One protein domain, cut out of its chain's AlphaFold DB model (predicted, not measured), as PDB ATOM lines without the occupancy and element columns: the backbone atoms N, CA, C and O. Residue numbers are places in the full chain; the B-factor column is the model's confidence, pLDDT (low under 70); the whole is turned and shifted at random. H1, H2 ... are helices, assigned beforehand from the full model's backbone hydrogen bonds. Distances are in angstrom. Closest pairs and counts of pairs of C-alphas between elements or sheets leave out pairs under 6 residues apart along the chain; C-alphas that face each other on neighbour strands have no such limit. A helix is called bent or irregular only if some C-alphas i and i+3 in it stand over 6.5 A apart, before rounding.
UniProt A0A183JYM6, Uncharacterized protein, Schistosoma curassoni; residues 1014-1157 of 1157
ATOM      1  N   MET A1014     178.455 197.477 243.272       67.44
ATOM      2  CA  MET A1014     178.780 198.894 243.041       67.44
ATOM      3  C   MET A1014     177.540 199.786 243.181       67.44
ATOM      4  O   MET A1014     177.588 200.822 243.840       67.44
ATOM      5  N   LEU A1015     176.410 199.359 242.608       70.56
ATOM      6  CA  LEU A1015     175.157 200.112 242.680       70.56
ATOM      7  C   LEU A1015     174.618 200.202 244.122       70.56
ATOM      8  O   LEU A1015     174.083 201.236 244.518       70.56
ATOM      9  N   SER A1016     174.808 199.151 244.926       77.31
ATOM     10  CA  SER A1016     174.370 199.098 246.328       77.31
ATOM     11  C   SER A1016     175.086 200.112 247.228       77.31
ATOM     12  O   SER A1016     174.467 200.657 248.142       77.31
ATOM     13  N   LEU A1017     176.352 200.425 246.927       72.56
ATOM     14  CA  LEU A1017     177.162 201.376 247.692       72.56
ATOM     15  C   LEU A1017     176.685 202.824 247.495       72.56
ATOM     16  O   LEU A1017     176.724 203.610 248.436       72.56
ATOM     17  N   LEU A1018     176.158 203.156 246.310       74.69
ATOM     18  CA  LEU A1018     175.459 204.422 246.052       74.69
ATOM     19  C   LEU A1018     174.032 204.427 246.631       74.69
ATOM     20  O   LEU A1018     173.566 205.440 247.153       74.69
ATOM     21  N   PHE A1019     173.324 203.300 246.538       81.94
ATOM     22  CA  PHE A1019     171.924 203.196 246.954       81.94
ATOM     23  C   PHE A1019     171.733 203.313 248.475       81.94
ATOM     24  O   PHE A1019     170.761 203.921 248.920       81.94
ATOM     25  N   LEU A1020     172.648 202.764 249.282       84.31
ATOM     26  CA  LEU A1020     172.481 202.699 250.737       84.31
ATOM     27  C   LEU A1020     172.518 204.082 251.438       84.31
ATOM     28  O   LEU A1020     171.593 204.350 252.209       84.31
ATOM     29  N   PRO A1021     173.476 204.999 251.169       82.00
ATOM     30  CA  PRO A1021     173.454 206.352 251.742       82.00
ATOM     31  C   PRO A1021     172.270 207.191 251.246       82.00
ATOM     32  O   PRO A1021     171.699 207.970 252.007       82.00
ATOM     33  N   LEU A1022     171.874 207.005 249.981       86.94
ATOM     34  CA  LEU A1022     170.739 207.690 249.357       86.94
ATOM     35  C   LEU A1022     169.416 207.294 250.034       86.94
ATOM     36  O   LEU A1022     168.655 208.169 250.444       86.94
ATOM     37  N   LEU A1023     169.182 205.993 250.241       88.69
ATOM     38  CA  LEU A1023     168.039 205.468 250.996       88.69
ATOM     39  C   LEU A1023     168.029 205.966 252.453       88.69
ATOM     40  O   LEU A1023     166.969 206.323 252.971       88.69
ATOM     41  N   ALA A1024     169.189 206.003 253.114       88.06
ATOM     42  CA  ALA A1024     169.301 206.444 254.504       88.06
ATOM     43  C   ALA A1024     168.936 207.930 254.662       88.06
ATOM     44  O   ALA A1024     168.064 208.268 255.460       88.06
ATOM     45  N   PHE A1025     169.529 208.818 253.857       89.25
ATOM     46  CA  PHE A1025     169.187 210.243 253.895       89.25
ATOM     47  C   PHE A1025     167.736 210.489 253.452       89.25
ATOM     48  O   PHE A1025     167.002 211.226 254.109       89.25
ATOM     49  N   GLY A1026     167.288 209.824 252.386       88.75
ATOM     50  CA  GLY A1026     165.939 209.977 251.849       88.75
ATOM     51  C   GLY A1026     164.819 209.559 252.803       88.75
ATOM     52  O   GLY A1026     163.794 210.238 252.873       88.75
ATOM     53  N   THR A1027     165.012 208.483 253.575       88.62
ATOM     54  CA  THR A1027     164.036 208.052 254.593       88.62
ATOM     55  C   THR A1027     163.985 209.015 255.780       88.62
ATOM     56  O   THR A1027     162.885 209.363 256.208       88.62
ATOM     57  N   ILE A1028     165.133 209.522 256.249       87.56
ATOM     58  CA  ILE A1028     165.201 210.567 257.290       87.56
ATOM     59  C   ILE A1028     164.478 211.842 256.826       87.56
ATOM     60  O   ILE A1028     163.607 212.352 257.531       87.56
ATOM     61  N   ARG A1029     164.789 212.324 255.614       85.38
ATOM     62  CA  ARG A1029     164.207 213.542 255.029       85.38
ATOM     63  C   ARG A1029     162.686 213.433 254.885       85.38
ATOM     64  O   ARG A1029     161.965 214.318 255.339       85.38
ATOM     65  N   GLN A1030     162.188 212.340 254.298       86.44
ATOM     66  CA  GLN A1030     160.748 212.148 254.096       86.44
ATOM     67  C   GLN A1030     159.994 211.968 255.423       86.44
ATOM     68  O   GLN A1030     158.896 212.502 255.568       86.44
ATOM     69  N   GLY A1031     160.572 211.233 256.382       84.38
ATOM     70  CA  GLY A1031     159.928 210.929 257.662       84.38
ATOM     71  C   GLY A1031     159.698 212.156 258.548       84.38
ATOM     72  O   GLY A1031     158.669 212.231 259.215       84.38
ATOM     73  N   ILE A1032     160.617 213.130 258.523       84.25
ATOM     74  CA  ILE A1032     160.484 214.378 259.294       84.25
ATOM     75  C   ILE A1032     159.606 215.400 258.552       84.25
ATOM     76  O   ILE A1032     158.773 216.049 259.179       84.25
ATOM     77  N   MET A1033     159.740 215.519 257.225       79.94
ATOM     78  CA  MET A1033     159.002 216.515 256.428       79.94
ATOM     79  C   MET A1033     157.506 216.174 256.254       79.94
ATOM     80  O   MET A1033     156.687 217.077 256.102       79.94
ATOM     81  N   TYR A1034     157.123 214.890 256.298       81.81
ATOM     82  CA  TYR A1034     155.743 214.429 256.060       81.81
ATOM     83  C   TYR A1034     155.219 213.484 257.166       81.81
ATOM     84  O   TYR A1034     154.786 212.364 256.874       81.81
ATOM     85  N   PRO A1035     155.194 213.912 258.445       77.38
ATOM     86  CA  PRO A1035     155.024 213.022 259.602       77.38
ATOM     87  C   PRO A1035     153.645 212.344 259.703       77.38
ATOM     88  O   PRO A1035     153.491 211.371 260.437       77.38
ATOM     89  N   LYS A1036     152.631 212.841 258.979       71.31
ATOM     90  CA  LYS A1036     151.261 212.291 258.983       71.31
ATOM     91  C   LYS A1036     150.980 211.293 257.849       71.31
ATOM     92  O   LYS A1036     149.893 210.719 257.809       71.31
ATOM     93  N   HIS A1037     151.924 211.062 256.930       73.69
ATOM     94  CA  HIS A1037     151.746 210.102 255.834       73.69
ATOM     95  C   HIS A1037     151.921 208.656 256.326       73.69
ATOM     96  O   HIS A1037     152.984 208.054 256.193       73.69
ATOM     97  N   THR A1038     150.849 208.081 256.873       67.50
ATOM     98  CA  THR A1038     150.803 206.685 257.345       67.50
ATOM     99  C   THR A1038     150.809 205.649 256.215       67.50
ATOM    100  O   THR A1038     151.226 204.512 256.429       67.50
ATOM    101  N   ASN A1039     150.376 206.030 255.009       75.81
ATOM    102  CA  ASN A1039     150.331 205.161 253.833       75.81
ATOM    103  C   ASN A1039     151.553 205.379 252.927       75.81
ATOM    104  O   ASN A1039     151.872 206.513 252.555       75.81
ATOM    105  N   VAL A1040     152.198 204.285 252.506       75.06
ATOM    106  CA  VAL A1040     153.353 204.303 251.586       75.06
ATOM    107  C   VAL A1040     152.882 204.544 250.146       75.06
ATOM    108  O   VAL A1040     152.852 203.648 249.304       75.06
ATOM    109  N   ASN A1041     152.485 205.782 249.864       82.56
ATOM    110  CA  ASN A1041     152.088 206.220 248.530       82.56
ATOM    111  C   ASN A1041     153.311 206.317 247.597       82.56
ATOM    112  O   ASN A1041     154.427 206.607 248.034       82.56
ATOM    113  N   LEU A1042     153.093 206.183 246.283       79.81
ATOM    114  CA  LEU A1042     154.137 206.348 245.254       79.81
ATOM    115  C   LEU A1042     154.868 207.704 245.356       79.81
ATOM    116  O   LEU A1042     156.047 207.812 245.030       79.81
ATOM    117  N   GLU A1043     154.176 208.733 245.836       80.38
ATOM    118  CA  GLU A1043     154.722 210.062 246.107       80.38
ATOM    119  C   GLU A1043     155.743 210.075 247.255       80.38
ATOM    120  O   GLU A1043     156.811 210.666 247.106       80.38
ATOM    121  N   ALA A1044     155.497 209.336 248.343       81.38
ATOM    122  CA  ALA A1044     156.474 209.171 249.419       81.38
ATOM    123  C   ALA A1044     157.719 208.412 248.925       81.38
ATOM    124  O   ALA A1044     158.843 208.800 249.233       81.38
ATOM    125  N   VAL A1045     157.542 207.391 248.075       84.19
ATOM    126  CA  VAL A1045     158.664 206.666 247.445       84.19
ATOM    127  C   VAL A1045     159.488 207.589 246.534       84.19
ATOM    128  O   VAL A1045     160.720 207.544 246.571       84.19
ATOM    129  N   LYS A1046     158.843 208.484 245.770       82.62
ATOM    130  CA  LYS A1046     159.531 209.543 245.006       82.62
ATOM    131  C   LYS A1046     160.269 210.524 245.928       82.62
ATOM    132  O   LYS A1046     161.411 210.866 245.640       82.62
ATOM    133  N   GLY A1047     159.663 210.949 247.035       82.06
ATOM    134  CA  GLY A1047     160.281 211.865 248.000       82.06
ATOM    135  C   GLY A1047     161.507 211.287 248.724       82.06
ATOM    136  O   GLY A1047     162.462 212.029 248.977       82.06
ATOM    137  N   ILE A1048     161.506 209.968 248.966       88.44
ATOM    138  CA  ILE A1048     162.625 209.190 249.530       88.44
ATOM    139  C   ILE A1048     163.745 208.978 248.504       88.44
ATOM    140  O   ILE A1048     164.907 209.164 248.839       88.44
ATOM    141  N   MET A1049     163.436 208.566 247.272       86.75
ATOM    142  CA  MET A1049     164.471 208.152 246.309       86.75
ATOM    143  C   MET A1049     164.865 209.247 245.317       86.75
ATOM    144  O   MET A1049     166.045 209.498 245.091       86.75
ATOM    145  N   LEU A1050     163.881 209.884 244.685       86.56
ATOM    146  CA  LEU A1050     164.094 210.669 243.470       86.56
ATOM    147  C   LEU A1050     164.690 212.051 243.763       86.56
ATOM    148  O   LEU A1050     165.613 212.473 243.073       86.56
ATOM    149  N   LYS A1051     164.215 212.730 244.815       84.69
ATOM    150  CA  LYS A1051     164.754 214.039 245.222       84.69
ATOM    151  C   LYS A1051     166.216 213.938 245.704       84.69
ATOM    152  O   LYS A1051     167.058 214.623 245.129       84.69
ATOM    153  N   PRO A1052     166.587 213.030 246.636       88.19
ATOM    154  CA  PRO A1052     167.995 212.763 246.958       88.19
ATOM    155  C   PRO A1052     168.859 212.343 245.763       88.19
ATOM    156  O   PRO A1052     170.012 212.754 245.670       88.19
ATOM    157  N   TYR A1053     168.310 211.572 244.816       88.88
ATOM    158  CA  TYR A1053     169.032 211.224 243.592       88.88
ATOM    159  C   TYR A1053     169.406 212.461 242.765       88.88
ATOM    160  O   TYR A1053     170.554 212.568 242.345       88.88
ATOM    161  N   PHE A1054     168.495 213.418 242.561       88.31
ATOM    162  CA  PHE A1054     168.813 214.643 241.816       88.31
ATOM    163  C   PHE A1054     169.708 215.626 242.594       88.31
ATOM    164  O   PHE A1054     170.539 216.299 241.979       88.31
ATOM    165  N   MET A1055     169.656 215.623 243.932       85.06
ATOM    166  CA  MET A1055     170.611 216.357 244.780       85.06
ATOM    167  C   MET A1055     172.075 215.956 244.513       85.06
ATOM    168  O   MET A1055     172.951 216.820 244.539       85.06
ATOM    169  N   LEU A1056     172.352 214.691 244.166       84.44
ATOM    170  CA  LEU A1056     173.693 214.228 243.762       84.44
ATOM    171  C   LEU A1056     174.220 214.927 242.493       84.44
ATOM    172  O   LEU A1056     175.426 215.117 242.354       84.44
ATOM    173  N   TYR A1057     173.326 215.315 241.580       85.50
ATOM    174  CA  TYR A1057     173.654 216.012 240.327       85.50
ATOM    175  C   TYR A1057     173.579 217.545 240.456       85.50
ATOM    176  O   TYR A1057     173.732 218.249 239.459       85.50
ATOM    177  N   GLY A1058     173.372 218.066 241.671       81.88
ATOM    178  CA  GLY A1058     173.349 219.499 241.970       81.88
ATOM    179  C   GLY A1058     171.959 220.139 242.052       81.88
ATOM    180  O   GLY A1058     171.877 221.346 242.274       81.88
ATOM    181  N   GLU A1059     170.861 219.383 241.929       87.50
ATOM    182  CA  GLU A1059     169.517 219.922 242.179       87.50
ATOM    183  C   GLU A1059     169.232 219.942 243.689       87.50
ATOM    184  O   GLU A1059     168.713 218.993 244.267       87.50
ATOM    185  N   VAL A1060     169.630 221.027 244.352       83.31
ATOM    186  CA  VAL A1060     169.625 221.148 245.823       83.31
ATOM    187  C   VAL A1060     168.223 221.399 246.422       83.31
ATOM    188  O   VAL A1060     168.062 221.303 247.633       83.31
ATOM    189  N   TYR A1061     167.197 221.674 245.603       83.25
ATOM    190  CA  TYR A1061     165.824 222.006 246.040       83.25
ATOM    191  C   TYR A1061     165.780 223.109 247.119       83.25
ATOM    192  O   TYR A1061     165.167 222.936 248.167       83.25
ATOM    193  N   ALA A1062     166.445 224.246 246.876       78.19
ATOM    194  CA  ALA A1062     166.697 225.276 247.894       78.19
ATOM    195  C   ALA A1062     165.443 225.744 248.670       78.19
ATOM    196  O   ALA A1062     165.482 225.788 249.894       78.19
ATOM    197  N   GLY A1063     164.320 225.996 247.983       77.31
ATOM    198  CA  GLY A1063     163.032 226.364 248.605       77.31
ATOM    199  C   GLY A1063     162.277 225.215 249.295       77.31
ATOM    200  O   GLY A1063     161.111 225.368 249.632       77.31
ATOM    201  N   GLU A1064     162.902 224.046 249.464       76.94
ATOM    202  CA  GLU A1064     162.430 222.958 250.335       76.94
ATOM    203  C   GLU A1064     163.380 222.711 251.521       76.94
ATOM    204  O   GLU A1064     163.151 221.785 252.300       76.94
ATOM    205  N   ILE A1065     164.467 223.481 251.660       80.06
ATOM    206  CA  ILE A1065     165.430 223.300 252.757       80.06
ATOM    207  C   ILE A1065     164.926 223.979 254.027       80.06
ATOM    208  O   ILE A1065     164.866 223.325 255.067       80.06
ATOM    209  N   ASP A1066     164.551 225.257 253.948       81.06
ATOM    210  CA  ASP A1066     164.188 226.039 255.127       81.06
ATOM    211  C   ASP A1066     162.830 225.588 255.699       81.06
ATOM    212  O   ASP A1066     161.824 225.617 254.985       81.06
ATOM    213  N   PRO A1067     162.740 225.206 256.993       78.31
ATOM    214  CA  PRO A1067     161.502 224.654 257.556       78.31
ATOM    215  C   PRO A1067     160.304 225.607 257.639       78.31
ATOM    216  O   PRO A1067     159.202 225.192 258.002       78.31
ATOM    217  N   ILE A1068     160.517 226.884 257.323       76.44
ATOM    218  CA  ILE A1068     159.474 227.908 257.224       76.44
ATOM    219  C   ILE A1068     158.600 227.654 255.983       76.44
ATOM    220  O   ILE A1068     157.381 227.797 256.066       76.44
ATOM    221  N   ASP A1069     159.210 227.204 254.880       77.38
ATOM    222  CA  ASP A1069     158.551 226.968 253.586       77.38
ATOM    223  C   ASP A1069     157.877 225.584 253.492       77.38
ATOM    224  O   ASP A1069     157.217 225.254 252.504       77.38
ATOM    225  N   TRP A1070     158.028 224.741 254.518       80.50
ATOM    226  CA  TRP A1070     157.383 223.431 254.574       80.50
ATOM    227  C   TRP A1070     155.878 223.549 254.887       80.50
ATOM    228  O   TRP A1070     155.444 224.516 255.518       80.50
ATOM    229  N   PRO A1071     155.051 222.541 254.525       78.62
ATOM    230  CA  PRO A1071     153.624 222.551 254.839       78.62
ATOM    231  C   PRO A1071     153.371 222.771 256.334       78.62
ATOM    232  O   PRO A1071     154.020 222.134 257.167       78.62
ATOM    233  N   SER A1072     152.380 223.594 256.689       72.94
ATOM    234  CA  SER A1072     152.071 223.965 258.085       72.94
ATOM    235  C   SER A1072     151.803 222.764 259.005       72.94
ATOM    236  O   SER A1072     151.953 222.849 260.219       72.94
ATOM    237  N   GLU A1073     151.450 221.611 258.432       68.69
ATOM    238  CA  GLU A1073     151.270 220.338 259.138       68.69
ATOM    239  C   GLU A1073     152.570 219.661 259.610       68.69
ATOM    240  O   GLU A1073     152.508 218.753 260.439       68.69
ATOM    241  N   SER A1074     153.721 220.076 259.076       68.56
ATOM    242  CA  SER A1074     155.060 219.578 259.424       68.56
ATOM    243  C   SER A1074     155.775 220.451 260.459       68.56
ATOM    244  O   SER A1074     156.665 219.971 261.153       68.56
ATOM    245  N   GLN A1075     155.336 221.701 260.647       70.00
ATOM    246  CA  GLN A1075     155.920 222.648 261.608       70.00
ATOM    247  C   GLN A1075     155.754 222.201 263.078       70.00
ATOM    248  O   GLN A1075     156.438 222.708 263.962       70.00
ATOM    249  N   SER A1076     154.889 221.213 263.347       68.81
ATOM    250  CA  SER A1076     154.758 220.545 264.650       68.81
ATOM    251  C   SER A1076     155.618 219.276 264.799       68.81
ATOM    252  O   SER A1076     155.397 218.503 265.733       68.81
ATOM    253  N   ALA A1077     156.540 218.992 263.873       69.62
ATOM    254  CA  ALA A1077     157.418 217.825 263.946       69.62
ATOM    255  C   ALA A1077     158.571 218.041 264.951       69.62
ATOM    256  O   ALA A1077     159.200 219.104 264.953       69.62
ATOM    257  N   PRO A1078     158.911 217.041 265.787       72.88
ATOM    258  CA  PRO A1078     160.103 217.115 266.621       72.88
ATOM    259  C   PRO A1078     161.369 217.092 265.750       72.88
ATOM    260  O   PRO A1078     161.434 216.375 264.754       72.88
ATOM    261  N   PHE A1079     162.396 217.837 266.170       71.44
ATOM    262  CA  PHE A1079     163.706 217.920 265.503       71.44
ATOM    263  C   PHE A1079     163.695 218.503 264.075       71.44
ATOM    264  O   PHE A1079     164.494 218.104 263.229       71.44
ATOM    265  N   LEU A1080     162.833 219.494 263.838       75.56
ATOM    266  CA  LEU A1080     162.694 220.245 262.584       75.56
ATOM    267  C   LEU A1080     164.046 220.651 261.936       75.56
ATOM    268  O   LEU A1080     164.265 220.441 260.745       75.56
ATOM    269  N   GLU A1081     164.993 221.147 262.738       81.00
ATOM    270  CA  GLU A1081     166.325 221.608 262.303       81.00
ATOM    271  C   GLU A1081     167.261 220.492 261.792       81.00
ATOM    272  O   GLU A1081     168.259 220.776 261.125       81.00
ATOM    273  N   ILE A1082     166.961 219.212 262.056       85.00
ATOM    274  CA  ILE A1082     167.825 218.102 261.624       85.00
ATOM    275  C   ILE A1082     167.815 217.937 260.100       85.00
ATOM    276  O   ILE A1082     168.830 217.516 259.549       85.00
ATOM    277  N   VAL A1083     166.737 218.280 259.385       84.62
ATOM    278  CA  VAL A1083     166.682 218.062 257.926       84.62
ATOM    279  C   VAL A1083     167.616 219.000 257.143       84.62
ATOM    280  O   VAL A1083     168.366 218.474 256.315       84.62
ATOM    281  N   PRO A1084     167.675 220.326 257.399       86.75
ATOM    282  CA  PRO A1084     168.712 221.188 256.823       86.75
ATOM    283  C   PRO A1084     170.129 220.676 257.110       86.75
ATOM    284  O   PRO A1084     170.931 220.510 256.189       86.75
ATOM    285  N   ILE A1085     170.419 220.333 258.371       87.31
ATOM    286  CA  ILE A1085     171.738 219.851 258.809       87.31
ATOM    287  C   ILE A1085     172.105 218.539 258.099       87.31
ATOM    288  O   ILE A1085     173.193 218.414 257.535       87.31
ATOM    289  N   ALA A1086     171.182 217.575 258.050       87.38
ATOM    290  CA  ALA A1086     171.358 216.311 257.344       87.38
ATOM    291  C   ALA A1086     171.514 216.509 255.829       87.38
ATOM    292  O   ALA A1086     172.269 215.768 255.208       87.38
ATOM    293  N   THR A1087     170.861 217.515 255.238       87.62
ATOM    294  CA  THR A1087     170.994 217.852 253.811       87.62
ATOM    295  C   THR A1087     172.377 218.426 253.506       87.62
ATOM    296  O   THR A1087     173.022 217.984 252.558       87.62
ATOM    297  N   VAL A1088     172.896 219.328 254.346       87.81
ATOM    298  CA  VAL A1088     174.271 219.848 254.221       87.81
ATOM    299  C   VAL A1088     175.304 218.727 254.389       87.81
ATOM    300  O   VAL A1088     176.213 218.607 253.567       87.81
ATOM    301  N   ILE A1089     175.140 217.857 255.392       88.44
ATOM    302  CA  ILE A1089     176.013 216.689 255.605       88.44
ATOM    303  C   ILE A1089     175.928 215.715 254.418       88.44
ATOM    304  O   ILE A1089     176.959 215.227 253.955       88.44
ATOM    305  N   TYR A1090     174.729 215.459 253.886       88.25
ATOM    306  CA  TYR A1090     174.518 214.587 252.731       88.25
ATOM    307  C   TYR A1090     175.163 215.140 251.459       88.25
ATOM    308  O   TYR A1090     175.802 214.378 250.738       88.25
ATOM    309  N   LEU A1091     175.053 216.444 251.188       86.88
ATOM    310  CA  LEU A1091     175.682 217.084 250.027       86.88
ATOM    311  C   LEU A1091     177.214 217.111 250.156       86.88
ATOM    312  O   LEU A1091     177.913 216.760 249.206       86.88
ATOM    313  N   LEU A1092     177.741 217.436 251.344       87.19
ATOM    314  CA  LEU A1092     179.173 217.372 251.658       87.19
ATOM    315  C   LEU A1092     179.725 215.951 251.448       87.19
ATOM    316  O   LEU A1092     180.726 215.763 250.756       87.19
ATOM    317  N   TYR A1093     179.046 214.939 251.990       86.25
ATOM    318  CA  TYR A1093     179.417 213.538 251.807       86.25
ATOM    319  C   TYR A1093     179.306 213.099 250.341       86.25
ATOM    320  O   TYR A1093     180.229 212.490 249.808       86.25
ATOM    321  N   SER A1094     178.201 213.407 249.667       82.94
ATOM    322  CA  SER A1094     177.899 212.842 248.349       82.94
ATOM    323  C   SER A1094     178.701 213.500 247.227       82.94
ATOM    324  O   SER A1094     179.225 212.805 246.359       82.94
ATOM    325  N   ILE A1095     178.844 214.827 247.252       82.50
ATOM    326  CA  ILE A1095     179.511 215.588 246.187       82.50
ATOM    327  C   ILE A1095     181.013 215.722 246.474       82.50
ATOM    328  O   ILE A1095     181.835 215.418 245.613       82.50
ATOM    329  N   ILE A1096     181.395 216.149 247.684       84.50
ATOM    330  CA  ILE A1096     182.794 216.500 247.984       84.50
ATOM    331  C   ILE A1096     183.630 215.271 248.374       84.50
ATOM    332  O   ILE A1096     184.802 215.215 248.002       84.50
ATOM    333  N   LEU A1097     183.051 214.269 249.048       83.00
ATOM    334  CA  LEU A1097     183.740 213.005 249.342       83.00
ATOM    335  C   LEU A1097     183.465 211.954 248.253       83.00
ATOM    336  O   LEU A1097     184.380 211.583 247.521       83.00
ATOM    337  N   PHE A1098     182.228 211.471 248.125       82.75
ATOM    338  CA  PHE A1098     181.905 210.288 247.324       82.75
ATOM    339  C   PHE A1098     182.164 210.482 245.822       82.75
ATOM    340  O   PHE A1098     182.929 209.703 245.258       82.75
ATOM    341  N   VAL A1099     181.611 211.515 245.173       84.75
ATOM    342  CA  VAL A1099     181.842 211.748 243.729       84.75
ATOM    343  C   VAL A1099     183.330 211.952 243.421       84.75
ATOM    344  O   VAL A1099     183.833 211.363 242.466       84.75
ATOM    345  N   ASN A1100     184.072 212.688 244.253       86.44
ATOM    346  CA  ASN A1100     185.515 212.875 244.062       86.44
ATOM    347  C   ASN A1100     186.323 211.578 244.254       86.44
ATOM    348  O   ASN A1100     187.222 211.304 243.460       86.44
ATOM    349  N   VAL A1101     185.987 210.746 245.247       85.94
ATOM    350  CA  VAL A1101     186.598 209.413 245.423       85.94
ATOM    351  C   VAL A1101     186.268 208.503 244.238       85.94
ATOM    352  O   VAL A1101     187.157 207.830 243.725       85.94
ATOM    353  N   VAL A1102     185.027 208.522 243.748       84.31
ATOM    354  CA  VAL A1102     184.602 207.764 242.562       84.31
ATOM    355  C   VAL A1102     185.369 208.214 241.314       84.31
ATOM    356  O   VAL A1102     185.867 207.364 240.580       84.31
ATOM    357  N   ILE A1103     185.552 209.522 241.099       87.62
ATOM    358  CA  ILE A1103     186.368 210.067 240.001       87.62
ATOM    359  C   ILE A1103     187.840 209.651 240.148       87.62
ATOM    360  O   ILE A1103     188.445 209.214 239.171       87.62
ATOM    361  N   ALA A1104     188.421 209.734 241.349       88.81
ATOM    362  CA  ALA A1104     189.804 209.325 241.595       88.81
ATOM    363  C   ALA A1104     190.017 207.825 241.316       88.81
ATOM    364  O   ALA A1104     190.943 207.456 240.592       88.81
ATOM    365  N   VAL A1105     189.117 206.971 241.813       86.56
ATOM    366  CA  VAL A1105     189.126 205.521 241.573       86.56
ATOM    367  C   VAL A1105     188.915 205.204 240.090       86.56
ATOM    368  O   VAL A1105     189.634 204.365 239.549       86.56
ATOM    369  N   PHE A1106     188.001 205.887 239.391       86.94
ATOM    370  CA  PHE A1106     187.831 205.699 237.946       86.94
ATOM    371  C   PHE A1106     189.042 206.164 237.138       86.94
ATOM    372  O   PHE A1106     189.401 205.475 236.188       86.94
ATOM    373  N   ASN A1107     189.708 207.261 237.505       90.62
ATOM    374  CA  ASN A1107     190.924 207.728 236.830       90.62
ATOM    375  C   ASN A1107     192.089 206.738 237.004       90.62
ATOM    376  O   ASN A1107     192.777 206.415 236.036       90.62
ATOM    377  N   ASP A1108     192.273 206.211 238.214       91.00
ATOM    378  CA  ASP A1108     193.291 205.210 238.550       91.00
ATOM    379  C   ASP A1108     193.022 203.850 237.863       91.00
ATOM    380  O   ASP A1108     193.910 203.250 237.244       91.00
ATOM    381  N   ILE A1109     191.762 203.394 237.860       86.94
ATOM    382  CA  ILE A1109     191.327 202.231 237.072       86.94
ATOM    383  C   ILE A1109     191.532 202.485 235.574       86.94
ATOM    384  O   ILE A1109     192.076 201.618 234.893       86.94
ATOM    385  N   PHE A1110     191.148 203.650 235.050       88.19
ATOM    386  CA  PHE A1110     191.286 203.988 233.632       88.19
ATOM    387  C   PHE A1110     192.751 204.015 233.194       88.19
ATOM    388  O   PHE A1110     193.062 203.471 232.138       88.19
ATOM    389  N   ALA A1111     193.663 204.558 234.005       89.31
ATOM    390  CA  ALA A1111     195.097 204.529 233.724       89.31
ATOM    391  C   ALA A1111     195.622 203.085 233.597       89.31
ATOM    392  O   ALA A1111     196.223 202.734 232.576       89.31
ATOM    393  N   ARG A1112     195.320 202.217 234.577       83.81
ATOM    394  CA  ARG A1112     195.716 200.795 234.545       83.81
ATOM    395  C   ARG A1112     195.073 200.022 233.391       83.81
ATOM    396  O   ARG A1112     195.756 199.270 232.695       83.81
ATOM    397  N   VAL A1113     193.772 200.204 233.166       87.31
ATOM    398  CA  VAL A1113     193.028 199.534 232.088       87.31
ATOM    399  C   VAL A1113     193.530 199.998 230.724       87.31
ATOM    400  O   VAL A1113     193.739 199.159 229.855       87.31
ATOM    401  N   ARG A1114     193.810 201.293 230.536       88.56
ATOM    402  CA  ARG A1114     194.366 201.838 229.290       88.56
ATOM    403  C   ARG A1114     195.734 201.241 228.971       88.56
ATOM    404  O   ARG A1114     195.937 200.843 227.827       88.56
ATOM    405  N   GLN A1115     196.620 201.090 229.959       85.88
ATOM    406  CA  GLN A1115     197.920 200.432 229.765       85.88
ATOM    407  C   GLN A1115     197.784 198.956 229.341       85.88
ATOM    408  O   GLN A1115     198.598 198.463 228.569       85.88
ATOM    409  N   GLN A1116     196.748 198.249 229.807       84.31
ATOM    410  CA  GLN A1116     196.487 196.852 229.425       84.31
ATOM    411  C   GLN A1116     195.553 196.692 228.210       84.31
ATOM    412  O   GLN A1116     195.371 195.571 227.734       84.31
ATOM    413  N   SER A1117     194.942 197.775 227.720       87.81
ATOM    414  CA  SER A1117     193.777 197.707 226.825       87.81
ATOM    415  C   SER A1117     194.064 197.044 225.479       87.81
ATOM    416  O   SER A1117     193.220 196.295 224.997       87.81
ATOM    417  N   GLU A1118     195.256 197.232 224.912       88.44
ATOM    418  CA  GLU A1118     195.660 196.601 223.651       88.44
ATOM    419  C   GLU A1118     195.832 195.080 223.797       88.44
ATOM    420  O   GLU A1118     195.262 194.311 223.023       88.44
ATOM    421  N   LEU A1119     196.535 194.624 224.840       87.06
ATOM    422  CA  LEU A1119     196.688 193.193 225.136       87.06
ATOM    423  C   LEU A1119     195.343 192.537 225.478       87.06
ATOM    424  O   LEU A1119     195.083 191.408 225.069       87.06
ATOM    425  N   VAL A1120     194.468 193.244 226.199       87.56
ATOM    426  CA  VAL A1120     193.110 192.774 226.509       87.56
ATOM    427  C   VAL A1120     192.235 192.730 225.253       87.56
ATOM    428  O   VAL A1120     191.519 191.750 225.071       87.56
ATOM    429  N   TYR A1121     192.325 193.712 224.354       89.94
ATOM    430  CA  TYR A1121     191.635 193.698 223.060       89.94
ATOM    431  C   TYR A1121     192.098 192.519 222.195       89.94
ATOM    432  O   TYR A1121     191.272 191.719 221.756       89.94
ATOM    433  N   ASN A1122     193.412 192.353 222.021       88.31
ATOM    434  CA  ASN A1122     194.001 191.264 221.241       88.31
ATOM    435  C   ASN A1122     193.646 189.878 221.815       88.31
ATOM    436  O   ASN A1122     193.394 188.945 221.050       88.31
ATOM    437  N   TYR A1123     193.550 189.752 223.145       87.69
ATOM    438  CA  TYR A1123     193.066 188.550 223.832       87.69
ATOM    439  C   TYR A1123     191.563 188.298 223.615       87.69
ATOM    440  O   TYR A1123     191.174 187.220 223.168       87.69
ATOM    441  N   LEU A1124     190.701 189.287 223.888       87.81
ATOM    442  CA  LEU A1124     189.243 189.158 223.741       87.81
ATOM    443  C   LEU A1124     188.831 188.891 222.287       87.81
ATOM    444  O   LEU A1124     187.856 188.184 222.036       87.81
ATOM    445  N   ARG A1125     189.612 189.390 221.324       89.56
ATOM    446  CA  ARG A1125     189.433 189.129 219.896       89.56
ATOM    447  C   ARG A1125     189.437 187.633 219.556       89.56
ATOM    448  O   ARG A1125     188.641 187.230 218.711       89.56
ATOM    449  N   TYR A1126     190.252 186.807 220.225       87.31
ATOM    450  CA  TYR A1126     190.194 185.345 220.061       87.31
ATOM    451  C   TYR A1126     188.807 184.803 220.435       87.31
ATOM    452  O   TYR A1126     188.189 184.092 219.643       87.31
ATOM    453  N   ALA A1127     188.297 185.186 221.610       84.81
ATOM    454  CA  ALA A1127     187.011 184.715 222.117       84.81
ATOM    455  C   ALA A1127     185.865 185.072 221.158       84.81
ATOM    456  O   ALA A1127     185.088 184.199 220.783       84.81
ATOM    457  N   VAL A1128     185.826 186.327 220.692       86.56
ATOM    458  CA  VAL A1128     184.819 186.818 219.737       86.56
ATOM    459  C   VAL A1128     184.862 186.043 218.414       86.56
ATOM    460  O   VAL A1128     183.814 185.694 217.874       86.56
ATOM    461  N   ILE A1129     186.049 185.737 217.880       85.50
ATOM    462  CA  ILE A1129     186.172 185.013 216.604       85.50
ATOM    463  C   ILE A1129     185.651 183.572 216.733       85.50
ATOM    464  O   ILE A1129     184.846 183.148 215.903       85.50
ATOM    465  N   ILE A1130     186.025 182.853 217.798       80.81
ATOM    466  CA  ILE A1130     185.522 181.493 218.078       80.81
ATOM    467  C   ILE A1130     184.013 181.496 218.378       80.81
ATOM    468  O   ILE A1130     183.292 180.567 218.003       80.81
ATOM    469  N   GLU A1131     183.497 182.553 219.008       80.31
ATOM    470  CA  GLU A1131     182.063 182.734 219.230       80.31
ATOM    471  C   GLU A1131     181.305 182.879 217.897       80.31
ATOM    472  O   GLU A1131     180.340 182.154 217.661       80.31
ATOM    473  N   TYR A1132     181.760 183.734 216.974       80.31
ATOM    474  CA  TYR A1132     181.123 183.868 215.657       80.31
ATOM    475  C   TYR A1132     181.325 182.645 214.746       80.31
ATOM    476  O   TYR A1132     180.443 182.355 213.938       80.31
ATOM    477  N   GLU A1133     182.414 181.885 214.897       77.94
ATOM    478  CA  GLU A1133     182.617 180.594 214.221       77.94
ATOM    479  C   GLU A1133     181.607 179.525 214.692       77.94
ATOM    480  O   GLU A1133     181.057 178.772 213.876       77.94
ATOM    481  N   SER A1134     181.341 179.472 216.001       71.94
ATOM    482  CA  SER A1134     180.467 178.471 216.631       71.94
ATOM    483  C   SER A1134     178.975 178.828 216.601       71.94
ATOM    484  O   SER A1134     178.147 177.915 216.515       71.94
ATOM    485  N   ARG A1135     178.622 180.124 216.601       70.69
ATOM    486  CA  ARG A1135     177.244 180.628 216.437       70.69
ATOM    487  C   ARG A1135     176.578 180.077 215.162       70.69
ATOM    488  O   ARG A1135     177.251 179.901 214.145       70.69
ATOM    489  N   PRO A1136     175.256 179.822 215.176       69.06
ATOM    490  CA  PRO A1136     174.528 179.408 213.980       69.06
ATOM    491  C   PRO A1136     174.497 180.522 212.925       69.06
ATOM    492  O   PRO A1136     174.683 181.695 213.236       69.06
ATOM    493  N   LEU A1137     174.213 180.156 211.671       65.88
ATOM    494  CA  LEU A1137     174.168 181.102 210.548       65.88
ATOM    495  C   LEU A1137     173.044 182.152 210.673       65.88
ATOM    496  O   LEU A1137     173.154 183.239 210.110       65.88
ATOM    497  N   LEU A1138     171.961 181.824 211.387       70.38
ATOM    498  CA  LEU A1138     170.773 182.669 211.505       70.38
ATOM    499  C   LEU A1138     170.787 183.498 212.807       70.38
ATOM    500  O   LEU A1138     170.826 182.914 213.895       70.38
ATOM    501  N   PRO A1139     170.710 184.840 212.723       69.88
ATOM    502  CA  PRO A1139     170.678 185.742 213.876       69.88
ATOM    503  C   PRO A1139     169.284 185.787 214.536       69.88
ATOM    504  O   PRO A1139     168.307 185.301 213.960       69.88
ATOM    505  N   PRO A1140     169.134 186.419 215.716       63.16
ATOM    506  CA  PRO A1140     167.822 186.714 216.292       63.16
ATOM    507  C   PRO A1140     166.942 187.563 215.347       63.16
ATOM    508  O   PRO A1140     167.457 188.492 214.722       63.16
ATOM    509  N   PRO A1141     165.625 187.287 215.238       63.81
ATOM    510  CA  PRO A1141     164.879 186.226 215.925       63.81
ATOM    511  C   PRO A1141     164.920 184.856 215.215       63.81
ATOM    512  O   PRO A1141     164.543 183.850 215.810       63.81
ATOM    513  N   PHE A1142     165.420 184.774 213.975       71.50
ATOM    514  CA  PHE A1142     165.506 183.524 213.197       71.50
ATOM    515  C   PHE A1142     166.392 182.440 213.838       71.50
ATOM    516  O   PHE A1142     166.295 181.268 213.474       71.50
ATOM    517  N   ILE A1143     167.192 182.794 214.847       72.06
ATOM    518  CA  ILE A1143     167.905 181.860 215.726       72.06
ATOM    519  C   ILE A1143     166.984 180.784 216.330       72.06
ATOM    520  O   ILE A1143     167.428 179.654 216.513       72.06
ATOM    521  N   ILE A1144     165.691 181.077 216.535       70.00
ATOM    522  CA  ILE A1144     164.682 180.102 216.987       70.00
ATOM    523  C   ILE A1144     164.572 178.924 216.005       70.00
ATOM    524  O   ILE A1144     164.485 177.778 216.437       70.00
ATOM    525  N   ILE A1145     164.671 179.164 214.691       76.31
ATOM    526  CA  ILE A1145     164.682 178.100 213.670       76.31
ATOM    527  C   ILE A1145     165.924 177.217 213.847       76.31
ATOM    528  O   ILE A1145     165.838 175.991 213.769       76.31
ATOM    529  N   SER A1146     167.076 177.817 214.167       69.38
ATOM    530  CA  SER A1146     168.290 177.057 214.478       69.38
ATOM    531  C   SER A1146     168.201 176.309 215.811       69.38
ATOM    532  O   SER A1146     168.782 175.231 215.916       69.38
ATOM    533  N   TRP A1147     167.504 176.835 216.820       72.31
ATOM    534  CA  TRP A1147     167.251 176.127 218.078       72.31
ATOM    535  C   TRP A1147     166.293 174.952 217.880       72.31
ATOM    536  O   TRP A1147     166.549 173.875 218.414       72.31
ATOM    537  N   ILE A1148     165.251 175.109 217.058       75.38
ATOM    538  CA  ILE A1148     164.338 174.030 216.659       75.38
ATOM    539  C   ILE A1148     165.106 172.953 215.885       75.38
ATOM    540  O   ILE A1148     165.046 171.786 216.264       75.38
ATOM    541  N   TYR A1149     165.908 173.324 214.881       75.38
ATOM    542  CA  TYR A1149     166.760 172.381 214.144       75.38
ATOM    543  C   TYR A1149     167.735 171.636 215.069       75.38
ATOM    544  O   TYR A1149     167.815 170.409 215.020       75.38
ATOM    545  N   MET A1150     168.435 172.353 215.958       66.44
ATOM    546  CA  MET A1150     169.324 171.743 216.954       66.44
ATOM    547  C   MET A1150     168.568 170.801 217.896       66.44
ATOM    548  O   MET A1150     169.089 169.733 218.201       66.44
ATOM    549  N   SER A1151     167.356 171.162 218.327       71.38
ATOM    550  CA  SER A1151     166.531 170.363 219.244       71.38
ATOM    551  C   SER A1151     166.008 169.095 218.579       71.38
ATOM    552  O   SER A1151     166.178 168.014 219.131       71.38
ATOM    553  N   ILE A1152     165.474 169.189 217.356       77.38
ATOM    554  CA  ILE A1152     165.073 168.028 216.546       77.38
ATOM    555  C   ILE A1152     166.280 167.100 216.330       77.38
ATOM    556  O   ILE A1152     166.191 165.900 216.583       77.38
ATOM    557  N   ARG A1153     167.449 167.657 215.978       69.88
ATOM    558  CA  ARG A1153     168.719 166.918 215.840       69.88
ATOM    559  C   ARG A1153     169.255 166.344 217.164       69.88
ATOM    560  O   ARG A1153     170.154 165.506 217.133       69.88
ATOM    561  N   ASN A1154     168.745 166.789 218.313       69.38
ATOM    562  CA  ASN A1154     169.070 166.248 219.638       69.38
ATOM    563  C   ASN A1154     168.068 165.186 220.108       69.38
ATOM    564  O   ASN A1154     168.445 164.326 220.886       69.38
ATOM    565  N   ILE A1155     166.813 165.262 219.656       77.00
ATOM    566  CA  ILE A1155     165.739 164.301 219.956       77.00
ATOM    567  C   ILE A1155     165.845 163.062 219.048       77.00
ATOM    568  O   ILE A1155     165.481 161.963 219.450       77.00
ATOM    569  N   TYR A1156     166.396 163.223 217.842       75.31
ATOM    570  CA  TYR A1156     166.693 162.145 216.890       75.31
ATOM    571  C   TYR A1156     168.001 161.371 217.211       75.31
ATOM    572  O   TYR A1156     168.516 160.660 216.349       75.31
ATOM    573  N   ARG A1157     168.619 161.554 218.389       48.28
ATOM    574  CA  ARG A1157     170.044 161.238 218.613       48.28
ATOM    575  C   ARG A1157     170.360 160.581 219.953       48.28
ATOM    576  O   ARG A1157     171.332 159.790 219.944       48.28
TER     577      ARG A1157
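Overview. This is residues 1014 to 1157 of the 1157 residues of an uncharacterized protein of Schistosoma curassoni (UniProt A0A183JYM6). A small head of two crossing helices, H1 and H2, sits at the start of a long L-shaped helix, H3, whose far end leads to a lone helix, H4. The first arm, H3a, begins beside the end of H1 and then runs out of the head; the second arm, H3b, turns off it at 82 degrees. The printed part has 144 residues with four named helices, H1 H2 H3 H4 along the chain, and no named strand: all helix. It is extended, with a radius of gyration of the C-alphas of 26.1 A, and flat, spanning 76 by 43 by 21 A.

Arrangement. H1, residues 1014 to 1033, touches H2, residues 1042 to 1055, with residues 1022 to 1030 alone, at a steep tilt of 62 degrees, opposite ways; the closest C-alphas, of Gly 1026 and Ile 1048, are 4.1 A apart. H3, residues 1082 to 1134, was assigned as one helix by its hydrogen bonds but is bent: C-alphas 1115 and 1118 are 7.6 A apart. Its arm H3a, residues 1082 to 1115, touches H1 with residues 1083 to 1090 alone, at a shallow tilt of 10 degrees, opposite ways; the closest C-alphas, of Arg 1029 and Val 1083, are 5.9 A apart. H2 and H3a are close but not clearly touching, the closest C-alphas, of Met 1055 and Leu 1091, being 7.3 A apart. H3b, residues 1118 to 1134, and H4, residues 1143 to 1155, touch no helix. Every O i to N i+4 pair is within hydrogen-bond range in H4, against 13 of 16 in H1, 8 of 10 in H2, 27 of 30 in H3a and 11 of 13 in H3b.

Along the chain. H1 starts at C-alpha 1014 (178.780, 198.894, 243.041) and is 29.7 A long. H2 is only just irregular, with C-alphas 1048 and 1051 6.8 A apart. H3a measures 47.3 A, H3b 24.7 A. H4 ends at C-alpha 1155 (165.739, 164.301, 219.956).

Size, cuts and confidence. The C-alphas farthest apart, of Ile 1068 and Arg 1157, are 77.8 A apart. The printed part has no cut; the link from H2 to H3 is long, 26 residues. Mean pLDDT of the printed part is 80.7, with 16 residues under 70, among them 1139 to 1141.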